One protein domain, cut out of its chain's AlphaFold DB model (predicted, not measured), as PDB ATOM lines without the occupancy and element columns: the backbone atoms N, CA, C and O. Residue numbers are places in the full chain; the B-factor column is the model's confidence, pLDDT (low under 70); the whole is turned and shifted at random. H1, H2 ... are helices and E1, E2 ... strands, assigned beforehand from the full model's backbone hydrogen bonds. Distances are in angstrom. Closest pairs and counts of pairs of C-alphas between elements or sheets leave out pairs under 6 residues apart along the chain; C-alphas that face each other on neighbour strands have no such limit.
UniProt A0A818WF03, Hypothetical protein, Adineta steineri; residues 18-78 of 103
ATOM      1  N   SER A  18      10.077  -4.569   2.014       76.88
ATOM      2  CA  SER A  18      11.159  -4.328   2.955       76.88
ATOM      3  C   SER A  18      11.239  -2.852   3.332       76.88
ATOM      4  O   SER A  18      11.163  -1.970   2.470       76.88
ATOM      5  N   ALA A  19      11.369  -2.578   4.625       82.12
ATOM      6  CA  ALA A  19      11.352  -1.222   5.151       82.12
ATOM      7  C   ALA A  19      12.341  -1.069   6.300       82.12
ATOM      8  O   ALA A  19      12.535  -1.980   7.103       82.12
ATOM      9  N   ARG A  20      12.932   0.125   6.386       88.56
ATOM     10  CA  ARG A  20      13.708   0.574   7.539       88.56
ATOM     11  C   ARG A  20      12.777   1.318   8.488       88.56
ATOM     12  O   ARG A  20      12.172   2.313   8.101       88.56
ATOM     13  N   ILE A  21      12.690   0.840   9.720       88.44
ATOM     14  CA  ILE A  21      11.834   1.375  10.775       88.44
ATOM     15  C   ILE A  21      12.729   1.987  11.849       88.44
ATOM     16  O   ILE A  21      13.780   1.437  12.167       88.44
ATOM     17  N   THR A  22      12.326   3.140  12.384       90.31
ATOM     18  CA  THR A  22      12.953   3.757  13.559       90.31
ATOM     19  C   THR A  22      11.882   3.999  14.607       90.31
ATOM     20  O   THR A  22      10.917   4.711  14.339       90.31
ATOM     21  N   LEU A  23      12.044   3.393  15.778       91.00
ATOM     22  CA  LEU A  23      11.212   3.639  16.951       91.00
ATOM     23  C   LEU A  23      11.933   4.637  17.853       91.00
ATOM     24  O   LEU A  23      13.125   4.472  18.093       91.00
ATOM     25  N   LEU A  24      11.229   5.665  18.322       90.88
ATOM     26  CA  LEU A  24      11.775   6.701  19.203       90.88
ATOM     27  C   LEU A  24      11.353   6.445  20.652       90.88
ATOM     28  O   LEU A  24      10.280   5.885  20.885       90.88
ATOM     29  N   GLY A  25      12.169   6.883  21.615       89.75
ATOM     30  CA  GLY A  25      11.854   6.755  23.040       89.75
ATOM     31  C   GLY A  25      11.858   5.315  23.564       89.75
ATOM     32  O   GLY A  25      11.150   5.005  24.523       89.75
ATOM     33  N   VAL A  26      12.617   4.423  22.923       92.31
ATOM     34  CA  VAL A  26      12.787   3.037  23.367       92.31
ATOM     35  C   VAL A  26      13.873   3.000  24.432       92.31
ATOM     36  O   VAL A  26      15.052   3.068  24.107       92.31
ATOM     37  N   TYR A  27      13.470   2.879  25.694       92.62
ATOM     38  CA  TYR A  27      14.364   2.825  26.848       92.62
ATOM     39  C   TYR A  27      14.084   1.582  27.703       92.62
ATOM     40  O   TYR A  27      12.946   1.102  27.721       92.62
ATOM     41  N   PRO A  28      15.087   1.063  28.436       90.88
ATOM     42  CA  PRO A  28      14.857   0.008  29.412       90.88
ATOM     43  C   PRO A  28      13.991   0.522  30.567       90.88
ATOM     44  O   PRO A  28      14.083   1.685  30.957       90.88
ATOM     45  N   THR A  29      13.178  -0.360  31.143       90.19
ATOM     46  CA  THR A  29      12.341  -0.044  32.308       90.19
ATOM     47  C   THR A  29      13.006  -0.557  33.579       90.19
ATOM     48  O   THR A  29      13.466  -1.697  33.646       90.19
ATOM     49  N   ASP A  30      13.048   0.277  34.611       86.00
ATOM     50  CA  ASP A  30      13.524  -0.107  35.930       86.00
ATOM     51  C   ASP A  30      12.499  -1.019  36.621       86.00
ATOM     52  O   ASP A  30      11.324  -0.684  36.744       86.00
ATOM     53  N   ARG A  31      12.934  -2.197  37.078       82.81
ATOM     54  CA  ARG A  31      12.027  -3.225  37.620       82.81
ATOM     55  C   ARG A  31      11.468  -2.884  39.001       82.81
ATOM     56  O   ARG A  31      10.487  -3.492  39.412       82.81
ATOM     57  N   THR A  32      12.104  -1.971  39.730       86.38
ATOM     58  CA  THR A  32      11.689  -1.589  41.084       86.38
ATOM     59  C   THR A  32      10.756  -0.388  41.051       86.38
ATOM     60  O   THR A  32       9.764  -0.362  41.771       86.38
ATOM     61  N   THR A  33      11.071   0.604  40.219       88.56
ATOM     62  CA  THR A  33      10.292   1.851  40.125       88.56
ATOM     63  C   THR A  33       9.240   1.816  39.019       88.56
ATOM     64  O   THR A  33       8.303   2.607  39.050       88.56
ATOM     65  N   HIS A  34       9.368   0.891  38.061       85.38
ATOM     66  CA  HIS A  34       8.583   0.842  36.824       85.38
ATOM     67  C   HIS A  34       8.721   2.097  35.946       85.38
ATOM     68  O   HIS A  34       7.899   2.333  35.058       85.38
ATOM     69  N   GLU A  35       9.776   2.884  36.158       87.69
ATOM     70  CA  GLU A  35      10.082   4.081  35.378       87.69
ATOM     71  C   GLU A  35      11.074   3.778  34.248       87.69
ATOM     72  O   GLU A  35      11.832   2.805  34.291       87.69
ATOM     73  N   GLN A  36      11.076   4.619  33.214       89.75
ATOM     74  CA  GLN A  36      12.055   4.509  32.135       89.75
ATOM     75  C   GLN A  36      13.440   4.932  32.620       89.75
ATOM     76  O   GLN A  36      13.620   5.980  33.238       89.75
ATOM     77  N   ILE A  37      14.440   4.135  32.270       91.75
ATOM     78  CA  ILE A  37      15.840   4.451  32.502       91.75
ATOM     79  C   ILE A  37      16.338   5.238  31.293       91.75
ATOM     80  O   ILE A  37      16.608   4.654  30.247       91.75
ATOM     81  N   THR A  38      16.482   6.554  31.445       92.06
ATOM     82  CA  THR A  38      17.018   7.456  30.407       92.06
ATOM     83  C   THR A  38      18.471   7.870  30.663       92.06
ATOM     84  O   THR A  38      19.040   8.649  29.904       92.06
ATOM     85  N   ASP A  39      19.086   7.374  31.741       94.44
ATOM     86  CA  ASP A  39      20.497   7.618  32.036       94.44
ATOM     87  C   ASP A  39      21.385   6.878  31.025       94.44
ATOM     88  O   ASP A  39      21.435   5.645  30.994       94.44
ATOM     89  N   ILE A  40      22.091   7.647  30.197       93.81
ATOM     90  CA  ILE A  40      22.908   7.145  29.087       93.81
ATOM     91  C   ILE A  40      23.988   6.170  29.567       93.81
ATOM     92  O   ILE A  40      24.206   5.132  28.939       93.81
ATOM     93  N   GLU A  41      24.667   6.478  30.671       95.31
ATOM     94  CA  GLU A  41      25.767   5.653  31.173       95.31
ATOM     95  C   GLU A  41      25.233   4.347  31.763       95.31
ATOM     96  O   GLU A  41      25.795   3.280  31.509       95.31
ATOM     97  N   ARG A  42      24.082   4.394  32.445       94.25
ATOM     98  CA  ARG A  42      23.383   3.195  32.922       94.25
ATOM     99  C   ARG A  42      22.933   2.303  31.762       94.25
ATOM    100  O   ARG A  42      23.114   1.087  31.835       94.25
ATOM    101  N   ILE A  43      22.385   2.879  30.687       93.00
ATOM    102  CA  ILE A  43      21.944   2.137  29.491       93.00
ATOM    103  C   ILE A  43      23.132   1.476  28.775       93.00
ATOM    104  O   ILE A  43      23.045   0.316  28.360       93.00
ATOM    105  N   LYS A  44      24.261   2.185  28.648       92.06
ATOM    106  CA  LYS A  44      25.495   1.618  28.086       92.06
ATOM    107  C   LYS A  44      26.046   0.496  28.961       92.06
ATOM    108  O   LYS A  44      26.398  -0.557  28.438       92.06
ATOM    109  N   ALA A  45      26.081   0.694  30.279       93.00
ATOM    110  CA  ALA A  45      26.596  -0.295  31.223       93.00
ATOM    111  C   ALA A  45      25.805  -1.613  31.190       93.00
ATOM    112  O   ALA A  45      26.391  -2.681  31.358       93.00
ATOM    113  N   MET A  46      24.495  -1.558  30.928       92.56
ATOM    114  CA  MET A  46      23.658  -2.755  30.766       92.56
ATOM    115  C   MET A  46      23.666  -3.344  29.346       92.56
ATOM    116  O   MET A  46      23.011  -4.358  29.118       92.56
ATOM    117  N   ASN A  47      24.385  -2.737  28.394       92.75
ATOM    118  CA  ASN A  47      24.494  -3.218  27.013       92.75
ATOM    119  C   ASN A  47      23.117  -3.383  26.331       92.75
ATOM    120  O   ASN A  47      22.833  -4.394  25.681       92.75
ATOM    121  N   TYR A  48      22.227  -2.402  26.529       92.69
ATOM    122  CA  TYR A  48      20.830  -2.476  26.077       92.69
ATOM    123  C   TYR A  48      20.689  -2.607  24.553       92.69
ATOM    124  O   TYR A  48      19.771  -3.249  24.047       92.69
ATOM    125  N   ASP A  49      21.639  -2.074  23.789       92.88
ATOM    126  CA  ASP A  49      21.696  -2.249  22.339       92.88
ATOM    127  C   ASP A  49      21.867  -3.725  21.935       92.88
ATOM    128  O   ASP A  49      21.344  -4.150  20.902       92.88
ATOM    129  N   ASN A  50      22.545  -4.537  22.754       93.56
ATOM    130  CA  ASN A  50      22.634  -5.976  22.538       93.56
ATOM    131  C   ASN A  50      21.302  -6.685  22.778       93.56
ATOM    132  O   ASN A  50      20.936  -7.578  22.013       93.56
ATOM    133  N   TYR A  51      20.554  -6.259  23.794       91.38
ATOM    134  CA  TYR A  51      19.196  -6.745  24.007       91.38
ATOM    135  C   TYR A  51      18.318  -6.438  22.783       91.38
ATOM    136  O   TYR A  51      17.706  -7.344  22.217       91.38
ATOM    137  N   LEU A  52      18.352  -5.200  22.276       93.38
ATOM    138  CA  LEU A  52      17.608  -4.825  21.069       93.38
ATOM    139  C   LEU A  52      18.036  -5.629  19.836       93.38
ATOM    140  O   LEU A  52      17.180  -5.986  19.027       93.38
ATOM    141  N   ARG A  53      19.320  -5.987  19.689       93.06
ATOM    142  CA  ARG A  53      19.782  -6.917  18.640       93.06
ATOM    143  C   ARG A  53      19.115  -8.288  18.746       93.06
ATOM    144  O   ARG A  53      18.652  -8.812  17.733       93.06
ATOM    145  N   VAL A  54      19.051  -8.854  19.951       91.00
ATOM    146  CA  VAL A  54      18.406 -10.153  20.199       91.00
ATOM    147  C   VAL A  54      16.917 -10.082  19.876       91.00
ATOM    148  O   VAL A  54      16.427 -10.925  19.125       91.00
ATOM    149  N   ILE A  55      16.213  -9.054  20.358       88.06
ATOM    150  CA  ILE A  55      14.790  -8.854  20.056       88.06
ATOM    151  C   ILE A  55      14.572  -8.678  18.554       88.06
ATOM    152  O   ILE A  55      13.705  -9.337  17.990       88.06
ATOM    153  N   THR A  56      15.406  -7.872  17.890       87.62
ATOM    154  CA  THR A  56      15.329  -7.673  16.435       87.62
ATOM    155  C   THR A  56      15.417  -8.996  15.680       87.62
ATOM    156  O   THR A  56      14.619  -9.270  14.788       87.62
ATOM    157  N   LYS A  57      16.342  -9.865  16.097       86.81
ATOM    158  CA  LYS A  57      16.514 -11.189  15.504       86.81
ATOM    159  C   LYS A  57      15.334 -12.126  15.785       86.81
ATOM    160  O   LYS A  57      14.988 -12.909  14.905       86.81
ATOM    161  N   LYS A  58      14.705 -12.052  16.970       86.50
ATOM    162  CA  LYS A  58      13.537 -12.888  17.320       86.50
ATOM    163  C   LYS A  58      12.379 -12.707  16.333       86.50
ATOM    164  O   LYS A  58      11.664 -13.667  16.074       86.50
ATOM    165  N   PHE A  59      12.226 -11.519  15.749       78.75
ATOM    166  CA  PHE A  59      11.181 -11.237  14.764       78.75
ATOM    167  C   PHE A  59      11.654 -11.264  13.295       78.75
ATOM    168  O   PHE A  59      10.972 -10.728  12.422       78.75
ATOM    169  N   ASP A  60      12.803 -11.892  13.007       83.69
ATOM    170  CA  ASP A  60      13.453 -11.922  11.678       83.69
ATOM    171  C   ASP A  60      13.721 -10.517  11.099       83.69
ATOM    172  O   ASP A  60      13.727 -10.291   9.886       83.69
ATOM    173  N   GLY A  61      13.925  -9.541  11.986       87.38
ATOM    174  CA  GLY A  61      14.413  -8.221  11.632       87.38
ATOM    175  C   GLY A  61      15.937  -8.178  11.566       87.38
ATOM    176  O   GLY A  61      16.647  -8.996  12.157       87.38
ATOM    177  N   GLU A  62      16.451  -7.150  10.903       91.62
ATOM    178  CA  GLU A  62      17.873  -6.824  10.888       91.62
ATOM    179  C   GLU A  62      18.125  -5.583  11.746       91.62
ATOM    180  O   GLU A  62      17.619  -4.496  11.457       91.62
ATOM    181  N   PHE A  63      18.891  -5.732  12.827       94.12
ATOM    182  CA  PHE A  63      19.245  -4.601  13.679       94.12
ATOM    183  C   PHE A  63      20.189  -3.666  12.928       94.12
ATOM    184  O   PHE A  63      21.216  -4.105  12.419       94.12
ATOM    185  N   VAL A  64      19.870  -2.372  12.916       95.00
ATOM    186  CA  VAL A  64      20.707  -1.364  12.259       95.00
ATOM    187  C   VAL A  64      21.487  -0.557  13.287       95.00
ATOM    188  O   VAL A  64      22.709  -0.480  13.206       95.00
ATOM    189  N   LYS A  65      20.796   0.081  14.238       95.50
ATOM    190  CA  LYS A  65      21.439   0.868  15.298       95.50
ATOM    191  C   LYS A  65      20.494   1.150  16.460       95.50
ATOM    192  O   LYS A  65      19.276   1.102  16.301       95.50
ATOM    193  N   TYR A  66      21.085   1.537  17.584       96.44
ATOM    194  CA  TYR A  66      20.389   2.138  18.710       96.44
ATOM    195  C   TYR A  66      21.074   3.458  19.086       96.44
ATOM    196  O   TYR A  66      22.273   3.463  19.368       96.44
ATOM    197  N   GLY A  67      20.342   4.570  19.022       95.75
ATOM    198  CA  GLY A  67      20.782   5.871  19.518       95.75
ATOM    199  C   GLY A  67      20.358   6.035  20.970       95.75
ATOM    200  O   GLY A  67      19.176   6.179  21.254       95.75
ATOM    201  N   VAL A  68      21.315   5.986  21.895       94.00
ATOM    202  CA  VAL A  68      21.034   6.086  23.335       94.00
ATOM    203  C   VAL A  68      20.584   7.487  23.758       94.00
ATOM    204  O   VAL A  68      19.855   7.610  24.734       94.00
ATOM    205  N   ASP A  69      20.980   8.523  23.014       92.12
ATOM    206  CA  ASP A  69      20.679   9.922  23.341       92.12
ATOM    207  C   ASP A  69      19.180  10.254  23.233       92.12
ATOM    208  O   ASP A  69      18.674  11.098  23.968       92.12
ATOM    209  N   ASP A  70      18.469   9.596  22.312       91.56
ATOM    210  CA  ASP A  70      17.047   9.817  22.021       91.56
ATOM    211  C   ASP A  70      16.198   8.531  22.083       91.56
ATOM    212  O   ASP A  70      14.993   8.548  21.804       91.56
ATOM    213  N   GLY A  71      16.811   7.405  22.456       92.56
ATOM    214  CA  GLY A  71      16.165   6.095  22.490       92.56
ATOM    215  C   GLY A  71      15.747   5.615  21.097       92.56
ATOM    216  O   GLY A  71      14.709   4.965  20.956       92.56
ATOM    217  N   SER A  72      16.494   5.978  20.047       94.62
ATOM    218  CA  SER A  72      16.158   5.633  18.663       94.62
ATOM    219  C   SER A  72      16.609   4.218  18.289       94.62
ATOM    220  O   SER A  72      17.767   3.969  17.953       94.62
ATOM    221  N   TRP A  73      15.685   3.260  18.267       95.62
ATOM    222  CA  TRP A  73      15.944   1.902  17.785       95.62
ATOM    223  C   TRP A  73      15.592   1.775  16.305       95.62
ATOM    224  O   TRP A  73      14.431   1.851  15.910       95.62
ATOM    225  N   THR A  74      16.612   1.574  15.469       92.88
ATOM    226  CA  THR A  74      16.462   1.376  14.026       92.88
ATOM    227  C   THR A  74      16.678  -0.085  13.636       92.88
ATOM    228  O   THR A  74      17.719  -0.665  13.959       92.88
ATOM    229  N   PHE A  75      15.756  -0.649  12.860       93.19
ATOM    230  CA  PHE A  75      15.857  -1.996  12.295       93.19
ATOM    231  C   PHE A  75      15.226  -2.080  10.900       93.19
ATOM    232  O   PHE A  75      14.477  -1.191  10.490       93.19
ATOM    233  N   MET A  76      15.539  -3.135  10.150       88.56
ATOM    234  CA  MET A  76      14.897  -3.448   8.872       88.56
ATOM    235  C   MET A  76      14.022  -4.690   8.991       88.56
ATOM    236  O   MET A  76      14.333  -5.611   9.741       88.56
ATOM    237  N   VAL A  77      12.933  -4.715   8.231       84.31
ATOM    238  CA  VAL A  77      12.023  -5.860   8.117       84.31
ATOM    239  C   VAL A  77      11.874  -6.259   6.658       84.31
ATOM    240  O   VAL A  77      11.937  -5.396   5.784       84.31
ATOM    241  N   LYS A  78      11.653  -7.549   6.382       75.44
ATOM    242  CA  LYS A  78      11.403  -8.047   5.017       75.44
ATOM    243  C   LYS A  78       9.991  -7.716   4.527       75.44
ATOM    244  O   LYS A  78       9.826  -7.391   3.354       75.44
TER     245      LYS A  78
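AT A GLANCE: This is residues 18 to 78 of the 103 residues of the protein "Hypothetical protein" of Adineta steineri (UniProt A0A818WF03). A small sheet of three strands has the helix H2 over one of its faces, running along the strands. Beyond one end of the sheet, the long loop of residues 24 to 39 and the short helix H1 extend the body lengthwise, while the first and last printed residues lie side by side at the other end. The printed part has 61 residues, with E1, H1, H2, E2 and E3 in that order along the chain; the sheet's order is E1, E3, E2, all antiparallel. The class is mixed, helices and strands, and the whole is compact, with a radius of gyration of the C-alphas of 11.9 A, yet elongated, spanning 37 by 20 by 18 A.

IN THESE COORDINATES: E1 is residues 19 to 23, from C-alpha 19 at (11.352, -1.222, 5.151). E3, residues 72 to 77, is 16.1 A long and ends with C-alpha 77 at (12.023, -5.860, 8.117). E2, residues 62 to 67, is 15.6 A long. H2, residues 48 to 58, is 15.4 A long. H1 is residues 40 to 45.

HOW THE PARTS SIT: E3 is the inner strand. It is antiparallel to E1, with N 21 and O 75 2.8 A apart, and to E2, with N 74 and O 65 2.8 A apart. E2 and E3 form a hairpin. H2 is on the sheet at a height of 8.5 A, over E2, at 22 degrees on the local plane; their closest C-alphas, Arg 53 and Phe 63, are 5.5 A apart. E1, H1 H2, E2 form a split strand-helix-strand unit, two strands running the same way with E3 between them, and its crossover is right-handed. The two layers are H2 and the sheet. H1 is not on the sheet, and meets H2 only through their link. In H1 and H2 every O i to N i+4 pair is within hydrogen-bond range.

THE WHOLE: The C-alphas farthest apart, of Ser 18 and Thr 32, are 38.2 A apart. The link from E1 to H1, 16 residues, is long; the others are tight. The printed part has no cut, and no printed residue is under pLDDT 70.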